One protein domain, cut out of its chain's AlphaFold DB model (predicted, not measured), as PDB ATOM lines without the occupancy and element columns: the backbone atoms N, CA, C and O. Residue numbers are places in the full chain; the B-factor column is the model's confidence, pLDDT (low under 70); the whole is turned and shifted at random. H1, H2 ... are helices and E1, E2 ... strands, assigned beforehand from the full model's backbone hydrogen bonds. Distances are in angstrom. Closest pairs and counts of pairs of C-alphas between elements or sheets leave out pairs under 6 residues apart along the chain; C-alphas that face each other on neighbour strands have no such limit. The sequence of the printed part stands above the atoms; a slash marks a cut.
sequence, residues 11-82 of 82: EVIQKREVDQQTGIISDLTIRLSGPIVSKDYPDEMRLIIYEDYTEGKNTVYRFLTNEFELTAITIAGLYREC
ATOM      1  N   GLU A  11     119.546 196.826  45.350       83.81
ATOM      2  CA  GLU A  11     118.885 197.491  46.456       83.81
ATOM      3  C   GLU A  11     119.121 196.665  47.715       83.81
ATOM      4  O   GLU A  11     118.943 195.452  47.694       83.81
ATOM      5  N   VAL A  12     119.563 197.289  48.804       86.06
ATOM      6  CA  VAL A  12     119.720 196.590  50.084       86.06
ATOM      7  C   VAL A  12     118.358 196.553  50.765       86.06
ATOM      8  O   VAL A  12     117.872 197.585  51.213       86.06
ATOM      9  N   ILE A  13     117.763 195.365  50.835       88.06
ATOM     10  CA  ILE A  13     116.458 195.124  51.460       88.06
ATOM     11  C   ILE A  13     116.616 195.006  52.974       88.06
ATOM     12  O   ILE A  13     115.877 195.620  53.738       88.06
ATOM     13  N   GLN A  14     117.609 194.235  53.415       88.19
ATOM     14  CA  GLN A  14     117.853 194.001  54.833       88.19
ATOM     15  C   GLN A  14     119.346 193.919  55.118       88.19
ATOM     16  O   GLN A  14     120.120 193.380  54.331       88.19
ATOM     17  N   LYS A  15     119.751 194.407  56.286       87.56
ATOM     18  CA  LYS A  15     121.086 194.191  56.840       87.56
ATOM     19  C   LYS A  15     120.956 193.325  58.082       87.56
ATOM     20  O   LYS A  15     120.175 193.655  58.968       87.56
ATOM     21  N   ARG A  16     121.692 192.217  58.133       84.44
ATOM     22  CA  ARG A  16     121.797 191.372  59.325       84.44
ATOM     23  C   ARG A  16     123.056 191.760  60.091       84.44
ATOM     24  O   ARG A  16     124.093 192.057  59.492       84.44
ATOM     25  N   GLU A  17     122.946 191.797  61.411       79.88
ATOM     26  CA  GLU A  17     124.112 191.949  62.274       79.88
ATOM     27  C   GLU A  17     124.936 190.664  62.233       79.88
ATOM     28  O   GLU A  17     124.399 189.555  62.265       79.88
ATOM     29  N   VAL A  18     126.246 190.829  62.110       82.69
ATOM     30  CA  VAL A  18     127.212 189.738  62.042       82.69
ATOM     31  C   VAL A  18     128.306 189.992  63.053       82.69
ATOM     32  O   VAL A  18     128.685 191.138  63.299       82.69
ATOM     33  N   ASP A  19     128.814 188.915  63.635       80.62
ATOM     34  CA  ASP A  19     129.921 189.007  64.568       80.62
ATOM     35  C   ASP A  19     131.231 189.180  63.791       80.62
ATOM     36  O   ASP A  19     131.705 188.257  63.126       80.62
ATOM     37  N   GLN A  20     131.829 190.367  63.872       76.00
ATOM     38  CA  GLN A  20     133.078 190.684  63.177       76.00
ATOM     39  C   GLN A  20     134.273 189.859  63.680       76.00
ATOM     40  O   GLN A  20     135.250 189.715  62.948       76.00
ATOM     41  N   GLN A  21     134.200 189.256  64.876       77.69
ATOM     42  CA  GLN A  21     135.243 188.354  65.382       77.69
ATOM     43  C   GLN A  21     135.335 187.073  64.549       77.69
ATOM     44  O   GLN A  21     136.372 186.419  64.531       77.69
ATOM     45  N   THR A  22     134.268 186.728  63.822       76.56
ATOM     46  CA  THR A  22     134.270 185.600  62.881       76.56
ATOM     47  C   THR A  22     134.918 185.929  61.530       76.56
ATOM     48  O   THR A  22     135.050 185.046  60.686       76.56
ATOM     49  N   GLY A  23     135.313 187.188  61.298       79.81
ATOM     50  CA  GLY A  23     135.815 187.680  60.009       79.81
ATOM     51  C   GLY A  23     134.712 188.072  59.019       79.81
ATOM     52  O   GLY A  23     134.998 188.549  57.921       79.81
ATOM     53  N   ILE A  24     133.433 187.913  59.379       85.00
ATOM     54  CA  ILE A  24     132.329 188.407  58.551       85.00
ATOM     55  C   ILE A  24     132.166 189.910  58.782       85.00
ATOM     56  O   ILE A  24     131.847 190.360  59.880       85.00
ATOM     57  N   ILE A  25     132.330 190.693  57.719       86.94
ATOM     58  CA  ILE A  25     132.143 192.145  57.748       86.94
ATOM     59  C   ILE A  25     130.664 192.509  57.696       86.94
ATOM     60  O   ILE A  25     130.220 193.430  58.384       86.94
ATOM     61  N   SER A  26     129.898 191.874  56.809       86.44
ATOM     62  CA  SER A  26     128.492 192.225  56.603       86.44
ATOM     63  C   SER A  26     127.709 191.105  55.948       86.44
ATOM     64  O   SER A  26     128.207 190.417  55.065       86.44
ATOM     65  N   ASP A  27     126.446 191.003  56.336       88.62
ATOM     66  CA  ASP A  27     125.465 190.125  55.721       88.62
ATOM     67  C   ASP A  27     124.259 190.960  55.295       88.62
ATOM     68  O   ASP A  27     123.558 191.550  56.119       88.62
ATOM     69  N   LEU A  28     124.070 191.092  53.987       89.44
ATOM     70  CA  LEU A  28     123.074 191.971  53.387       89.44
ATOM     71  C   LEU A  28     122.140 191.141  52.520       89.44
ATOM     72  O   LEU A  28     122.583 190.419  51.640       89.44
ATOM     73  N   THR A  29     120.836 191.263  52.717       89.19
ATOM     74  CA  THR A  29     119.855 190.810  51.729       89.19
ATOM     75  C   THR A  29     119.693 191.919  50.704       89.19
ATOM     76  O   THR A  29     119.300 193.035  51.048       89.19
ATOM     77  N   ILE A  30     120.058 191.630  49.462       87.50
ATOM     78  CA  ILE A  30     120.007 192.552  48.341       87.50
ATOM     79  C   ILE A  30     119.057 192.046  47.260       87.50
ATOM     80  O   ILE A  30     118.997 190.860  46.958       87.50
ATOM     81  N   ARG A  31     118.349 192.970  46.629       84.25
ATOM     82  CA  ARG A  31     117.536 192.728  45.443       84.25
ATOM     83  C   ARG A  31     118.283 193.262  44.244       84.25
ATOM     84  O   ARG A  31     118.605 194.447  44.178       84.25
ATOM     85  N   LEU A  32     118.626 192.384  43.314       78.56
ATOM     86  CA  LEU A  32     119.278 192.800  42.082       78.56
ATOM     87  C   LEU A  32     118.234 193.498  41.199       78.56
ATOM     88  O   LEU A  32     117.240 192.901  40.805       78.56
ATOM     89  N   SER A  33     118.474 194.764  40.867       64.38
ATOM     90  CA  SER A  33     117.548 195.600  40.097       64.38
ATOM     91  C   SER A  33     118.224 196.014  38.794       64.38
ATOM     92  O   SER A  33     118.798 197.098  38.684       64.38
ATOM     93  N   GLY A  34     118.204 195.138  37.786       62.56
ATOM     94  CA  GLY A  34     118.854 195.383  36.498       62.56
ATOM     95  C   GLY A  34     118.117 194.768  35.302       62.56
ATOM     96  O   GLY A  34     117.397 193.795  35.450       62.56
ATOM     97  N   PRO A  35     118.320 195.278  34.076       53.66
ATOM     98  CA  PRO A  35     117.685 194.720  32.876       53.66
ATOM     99  C   PRO A  35     118.229 193.335  32.467       53.66
ATOM    100  O   PRO A  35     117.700 192.726  31.547       53.66
ATOM    101  N   ILE A  36     119.313 192.870  33.107       53.78
ATOM    102  CA  ILE A  36     120.044 191.627  32.795       53.78
ATOM    103  C   ILE A  36     120.111 190.712  34.031       53.78
ATOM    104  O   ILE A  36     120.878 189.753  34.046       53.78
ATOM    105  N   VAL A  37     119.344 190.980  35.095       55.25
ATOM    106  CA  VAL A  37     119.122 189.903  36.066       55.25
ATOM    107  C   VAL A  37     118.225 188.906  35.369       55.25
ATOM    108  O   VAL A  37     117.062 189.185  35.088       55.25
ATOM    109  N   SER A  38     118.850 187.813  34.940       50.25
ATOM    110  CA  SER A  38     118.185 186.718  34.255       50.25
ATOM    111  C   SER A  38     116.945 186.329  35.049       50.25
ATOM    112  O   SER A  38     116.993 186.315  36.278       50.25
ATOM    113  N   LYS A  39     115.866 185.964  34.353       53.72
ATOM    114  CA  LYS A  39     114.646 185.379  34.941       53.72
ATOM    115  C   LYS A  39     114.917 184.187  35.880       53.72
ATOM    116  O   LYS A  39     114.000 183.740  36.554       53.72
ATOM    117  N   ASP A  40     116.145 183.678  35.884       56.22
ATOM    118  CA  ASP A  40     116.635 182.560  36.683       56.22
ATOM    119  C   ASP A  40     117.101 182.940  38.096       56.22
ATOM    120  O   ASP A  40     117.293 182.047  38.918       56.22
ATOM    121  N   TYR A  41     117.311 184.227  38.397       62.53
ATOM    122  CA  TYR A  41     117.711 184.642  39.743       62.53
ATOM    123  C   TYR A  41     116.484 185.024  40.577       62.53
ATOM    124  O   TYR A  41     115.637 185.778  40.091       62.53
ATOM    125  N   PRO A  42     116.377 184.530  41.824       64.75
ATOM    126  CA  PRO A  42     115.309 184.934  42.724       64.75
ATOM    127  C   PRO A  42     115.365 186.445  42.966       64.75
ATOM    128  O   PRO A  42     116.437 187.053  42.966       64.75
ATOM    129  N   ASP A  43     114.191 187.040  43.182       71.56
ATOM    130  CA  ASP A  43     114.031 188.475  43.437       71.56
ATOM    131  C   ASP A  43     114.904 188.977  44.600       71.56
ATOM    132  O   ASP A  43     115.310 190.135  44.622       71.56
ATOM    133  N   GLU A  44     115.235 188.106  45.551       82.00
ATOM    134  CA  GLU A  44     116.071 188.414  46.705       82.00
ATOM    135  C   GLU A  44     117.300 187.502  46.724       82.00
ATOM    136  O   GLU A  44     117.204 186.279  46.618       82.00
ATOM    137  N   MET A  45     118.473 188.104  46.896       85.44
ATOM    138  CA  MET A  45     119.743 187.413  47.084       85.44
ATOM    139  C   MET A  45     120.418 187.898  48.362       85.44
ATOM    140  O   MET A  45     120.118 188.958  48.902       85.44
ATOM    141  N   ARG A  46     121.375 187.128  48.853       87.75
ATOM    142  CA  ARG A  46     122.172 187.438  50.029       87.75
ATOM    143  C   ARG A  46     123.607 187.730  49.616       87.75
ATOM    144  O   ARG A  46     124.258 186.917  48.972       87.75
ATOM    145  N   LEU A  47     124.094 188.904  49.986       87.56
ATOM    146  CA  LEU A  47     125.464 189.357  49.825       87.56
ATOM    147  C   LEU A  47     126.188 189.258  51.170       87.56
ATOM    148  O   LEU A  47     125.907 190.015  52.099       87.56
ATOM    149  N   ILE A  48     127.145 188.347  51.248       87.56
ATOM    150  CA  ILE A  48     128.018 188.149  52.402       87.56
ATOM    151  C   ILE A  48     129.373 188.765  52.082       87.56
ATOM    152  O   ILE A  48     129.989 188.448  51.067       87.56
ATOM    153  N   ILE A  49     129.846 189.647  52.951       87.19
ATOM    154  CA  ILE A  49     131.173 190.248  52.875       87.19
ATOM    155  C   ILE A  49     132.008 189.635  53.989       87.19
ATOM    156  O   ILE A  49     131.681 189.786  55.165       87.19
ATOM    157  N   TYR A  50     133.077 188.959  53.606       85.88
ATOM    158  CA  TYR A  50     134.020 188.301  54.497       85.88
ATOM    159  C   TYR A  50     135.403 188.900  54.274       85.88
ATOM    160  O   TYR A  50     135.794 189.115  53.131       85.88
ATOM    161  N   GLU A  51     136.137 189.185  55.339       83.62
ATOM    162  CA  GLU A  51     137.527 189.621  55.247       83.62
ATOM    163  C   GLU A  51     138.423 188.575  55.889       83.62
ATOM    164  O   GLU A  51     138.291 188.245  57.068       83.62
ATOM    165  N   ASP A  52     139.320 188.033  55.072       80.06
ATOM    166  CA  ASP A  52     140.339 187.116  55.542       80.06
ATOM    167  C   ASP A  52     141.561 187.928  55.978       80.06
ATOM    168  O   ASP A  52     142.122 188.689  55.187       80.06
ATOM    169  N   TYR A  53     141.960 187.763  57.239       73.06
ATOM    170  CA  TYR A  53     143.162 188.381  57.808       73.06
ATOM    171  C   TYR A  53     144.322 187.381  57.954       73.06
ATOM    172  O   TYR A  53     145.351 187.716  58.544       73.06
ATOM    173  N   THR A  54     144.181 186.143  57.463       68.81
ATOM    174  CA  THR A  54     145.031 185.015  57.884       68.81
ATOM    175  C   THR A  54     146.480 185.105  57.384       68.81
ATOM    176  O   THR A  54     147.365 184.514  57.993       68.81
ATOM    177  N   GLU A  55     146.759 185.871  56.324       61.38
ATOM    178  CA  GLU A  55     148.109 186.005  55.734       61.38
ATOM    179  C   GLU A  55     148.654 187.447  55.724       61.38
ATOM    180  O   GLU A  55     149.537 187.784  54.935       61.38
ATOM    181  N   GLY A  56     148.110 188.349  56.553       62.28
ATOM    182  CA  GLY A  56     148.503 189.769  56.533       62.28
ATOM    183  C   GLY A  56     148.099 190.512  55.249       62.28
ATOM    184  O   GLY A  56     148.495 191.658  55.032       62.28
ATOM    185  N   LYS A  57     147.297 189.868  54.396       63.34
ATOM    186  CA  LYS A  57     146.606 190.470  53.257       63.34
ATOM    187  C   LYS A  57     145.150 190.657  53.645       63.34
ATOM    188  O   LYS A  57     144.451 189.666  53.794       63.34
ATOM    189  N   ASN A  58     144.695 191.903  53.744       71.75
ATOM    190  CA  ASN A  58     143.283 192.235  53.941       71.75
ATOM    191  C   ASN A  58     142.507 191.924  52.655       71.75
ATOM    192  O   ASN A  58     142.314 192.792  51.797       71.75
ATOM    193  N   THR A  59     142.148 190.654  52.477       79.69
ATOM    194  CA  THR A  59     141.424 190.208  51.289       79.69
ATOM    195  C   THR A  59     139.944 190.163  51.613       79.69
ATOM    196  O   THR A  59     139.478 189.301  52.353       79.69
ATOM    197  N   VAL A  60     139.204 191.109  51.039       83.62
ATOM    198  CA  VAL A  60     137.753 191.185  51.189       83.62
ATOM    199  C   VAL A  60     137.086 190.360  50.096       83.62
ATOM    200  O   VAL A  60     137.085 190.734  48.920       83.62
ATOM    201  N   TYR A  61     136.467 189.262  50.500       82.62
ATOM    202  CA  TYR A  61     135.623 188.419  49.672       82.62
ATOM    203  C   TYR A  61     134.168 188.877  49.749       82.62
ATOM    204  O   TYR A  61     133.658 189.263  50.801       82.62
ATOM    205  N   ARG A  62     133.484 188.845  48.605       84.62
ATOM    206  CA  ARG A  62     132.060 189.170  48.490       84.62
ATOM    207  C   ARG A  62     131.353 187.998  47.832       84.62
ATOM    208  O   ARG A  62     131.551 187.756  46.644       84.62
ATOM    209  N   PHE A  63     130.540 187.296  48.601       82.88
ATOM    210  CA  PHE A  63     129.773 186.144  48.153       82.88
ATOM    211  C   PHE A  63     128.328 186.559  47.911       82.88
ATOM    212  O   PHE A  63     127.691 187.137  48.786       82.88
ATOM    213  N   LEU A  64     127.816 186.259  46.723       83.44
ATOM    214  CA  LEU A  64     126.400 186.361  46.389       83.44
ATOM    215  C   LEU A  64     125.817 184.954  46.418       83.44
ATOM    216  O   LEU A  64     126.295 184.077  45.706       83.44
ATOM    217  N   THR A  65     124.796 184.744  47.237       80.81
ATOM    218  CA  THR A  65     124.136 183.452  47.403       80.81
ATOM    219  C   THR A  65     122.629 183.636  47.498       80.81
ATOM    220  O   THR A  65     122.148 184.638  48.017       80.81
ATOM    221  N   ASN A  66     121.864 182.679  46.992       81.12
ATOM    222  CA  ASN A  66     120.431 182.553  47.252       81.12
ATOM    223  C   ASN A  66     120.146 181.714  48.515       81.12
ATOM    224  O   ASN A  66     118.987 181.531  48.874       81.12
ATOM    225  N   GLU A  67     121.186 181.219  49.193       80.19
ATOM    226  CA  GLU A  67     121.070 180.410  50.406       80.19
ATOM    227  C   GLU A  67     120.908 181.294  51.648       80.19
ATOM    228  O   GLU A  67     121.855 181.892  52.179       80.19
ATOM    229  N   PHE A  68     119.670 181.376  52.130       79.19
ATOM    230  CA  PHE A  68     119.324 182.129  53.336       79.19
ATOM    231  C   PHE A  68     119.359 181.285  54.614       79.19
ATOM    232  O   PHE A  68     119.433 181.871  55.696       79.19
ATOM    233  N   GLU A  69     119.333 179.955  54.490       80.12
ATOM    234  CA  GLU A  69     119.328 179.013  55.616       80.12
ATOM    235  C   GLU A  69     120.715 178.858  56.252       80.12
ATOM    236  O   GLU A  69     120.843 178.782  57.473       80.12
ATOM    237  N   LEU A  70     121.772 178.862  55.436       81.50
ATOM    238  CA  LEU A  70     123.142 178.705  55.917       81.50
ATOM    239  C   LEU A  70     123.669 179.981  56.572       81.50
ATOM    240  O   LEU A  70     123.336 181.102  56.187       81.50
ATOM    241  N   THR A  71     124.548 179.837  57.560       81.62
ATOM    242  CA  THR A  71     125.218 181.001  58.149       81.62
ATOM    243  C   THR A  71     126.324 181.513  57.228       81.62
ATOM    244  O   THR A  71     126.953 180.746  56.496       81.62
ATOM    245  N   ALA A  72     126.587 182.821  57.276       79.06
ATOM    246  CA  ALA A  72     127.604 183.459  56.444       79.06
ATOM    247  C   ALA A  72     128.998 182.823  56.613       79.06
ATOM    248  O   ALA A  72     129.755 182.738  55.647       79.06
ATOM    249  N   ILE A  73     129.309 182.317  57.812       81.06
ATOM    250  CA  ILE A  73     130.603 181.707  58.126       81.06
ATOM    251  C   ILE A  73     130.713 180.315  57.504       81.06
ATOM    252  O   ILE A  73     131.763 179.966  56.980       81.06
ATOM    253  N   THR A  74     129.616 179.549  57.484       82.56
ATOM    254  CA  THR A  74     129.560 178.254  56.796       82.56
ATOM    255  C   THR A  74     129.809 178.435  55.303       82.56
ATOM    256  O   THR A  74     130.601 177.702  54.723       82.56
ATOM    257  N   ILE A  75     129.183 179.444  54.689       80.25
ATOM    258  CA  ILE A  75     129.375 179.741  53.265       80.25
ATOM    259  C   ILE A  75     130.816 180.186  52.993       80.25
ATOM    260  O   ILE A  75     131.439 179.674  52.070       80.25
ATOM    261  N   ALA A  76     131.375 181.080  53.814       74.31
ATOM    262  CA  ALA A  76     132.772 181.493  53.679       74.31
ATOM    263  C   ALA A  76     133.747 180.306  53.827       74.31
ATOM    264  O   ALA A  76     134.705 180.205  53.065       74.31
ATOM    265  N   GLY A  77     133.471 179.383  54.756       75.19
ATOM    266  CA  GLY A  77     134.248 178.157  54.949       75.19
ATOM    267  C   GLY A  77     134.236 177.243  53.723       75.19
ATOM    268  O   GLY A  77     135.298 176.828  53.270       75.19
ATOM    269  N   LEU A  78     133.063 177.018  53.120       73.44
ATOM    270  CA  LEU A  78     132.925 176.192  51.910       73.44
ATOM    271  C   LEU A  78     133.759 176.714  50.730       73.44
ATOM    272  O   LEU A  78     134.288 175.925  49.953       73.44
ATOM    273  N   TYR A  79     133.899 178.035  50.601       65.56
ATOM    274  CA  TYR A  79     134.689 178.651  49.532       65.56
ATOM    275  C   TYR A  79     136.197 178.708  49.821       65.56
ATOM    276  O   TYR A  79     136.969 178.958  48.899       65.56
ATOM    277  N   ARG A  80     136.626 178.487  51.069       61.28
ATOM    278  CA  ARG A  80     138.045 178.470  51.461       61.28
ATOM    279  C   ARG A  80     138.714 177.112  51.214       61.28
ATOM    280  O   ARG A  80     139.936 177.063  51.111       61.28
ATOM    281  N   GLU A  81     137.939 176.031  51.129       55.28
ATOM    282  CA  GLU A  81     138.444 174.655  50.983       55.28
ATOM    283  C   GLU A  81     138.477 174.120  49.532       55.28
ATOM    284  O   GLU A  81     138.785 172.944  49.342       55.28
ATOM    285  N   CYS A  82     138.189 174.943  48.512       45.84
ATOM    286  CA  CYS A  82     138.328 174.557  47.094       45.84
ATOM    287  C   CYS A  82     139.658 174.995  46.471       45.84
ATOM    288  O   CYS A  82     140.070 176.155  46.701       45.84
TER     289      CYS A  82
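What this domain is: This is residues 11 to 82 of the 82 residues of an uncharacterized protein of Bacteroides faecalis (UniProt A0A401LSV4). The model is a twisted sheet of four antiparallel strands, E1 to E4, with one short helix, H1, packed across one face over E3 and E4 and the other face bare of named elements. The strands follow one another as a simple zigzag, and residues 34 to 40, in the long link from E2 to E3, stick out free. The printed part has 72 residues, with four named strands and then one named helix in the order E1, E2, E3, E4, H1; the sheet's order is E1, E2, E3, E4, and the class is mixed, helices and strands. It is only just compact, close to loose, with a radius of gyration of the C-alphas of 13.1 A, and it spans 39 by 26 by 21 A.

How they stand to each other: E1, residues 11 to 16, and E2, residues 24 to 32, form a hairpin at 147 degrees, with N 13 and O 29 within hydrogen-bond range at 2.8 A. E2 bends by 55 degrees at residue 29. E2 and E3, residues 45 to 52, form the next hairpin, at 155 degrees, with N 28 and O 47 2.8 A apart. E3 and E4, residues 59 to 65, form the third, at 160 degrees, with N 48 and O 63 2.8 A apart. These four strands make a meander, each strand the antiparallel neighbour of the one before. From edge to edge the strands' lines turn by 73 degrees; the edge strands E1 and E4 are apart. H1, residues 72 to 80, is on the sheet at a height over the sheet of 8.6 A. It lies over E4 and only just over E3, on which 3 of its C-alphas fall. It runs across the strands, at 67 degrees to E4 on the local plane. The closest C-alphas of E3 and H1, those of Ile 48 and Ala 72, are 6.2 A apart. In H1 every O i to N i+4 pair is within hydrogen-bond range.

Where its parts are: E1 begins at C-alpha 11 (118.885, 197.491, 46.456) and is 14.5 A long from first to last C-alpha. E2 measures 21.5 A, E3 22.3 A and E4 19.0 A. E3 begins at C-alpha 45 (119.743, 187.413, 47.084). H1 measures 12.6 A and ends at C-alpha 80 (138.045, 178.470, 51.461).

The domain as a whole: The two C-alphas farthest apart, those of Lys 39 and Gly 56, are 40.4 A apart. The printed part has no cut and ends at residue 82, the chain's last. The link from E2 to E3, 12 residues, is long; the other three are short. The mean pLDDT of the printed part is 76.4, with residues 33 to 42, 54 to 57 and 79 to 82 under 70.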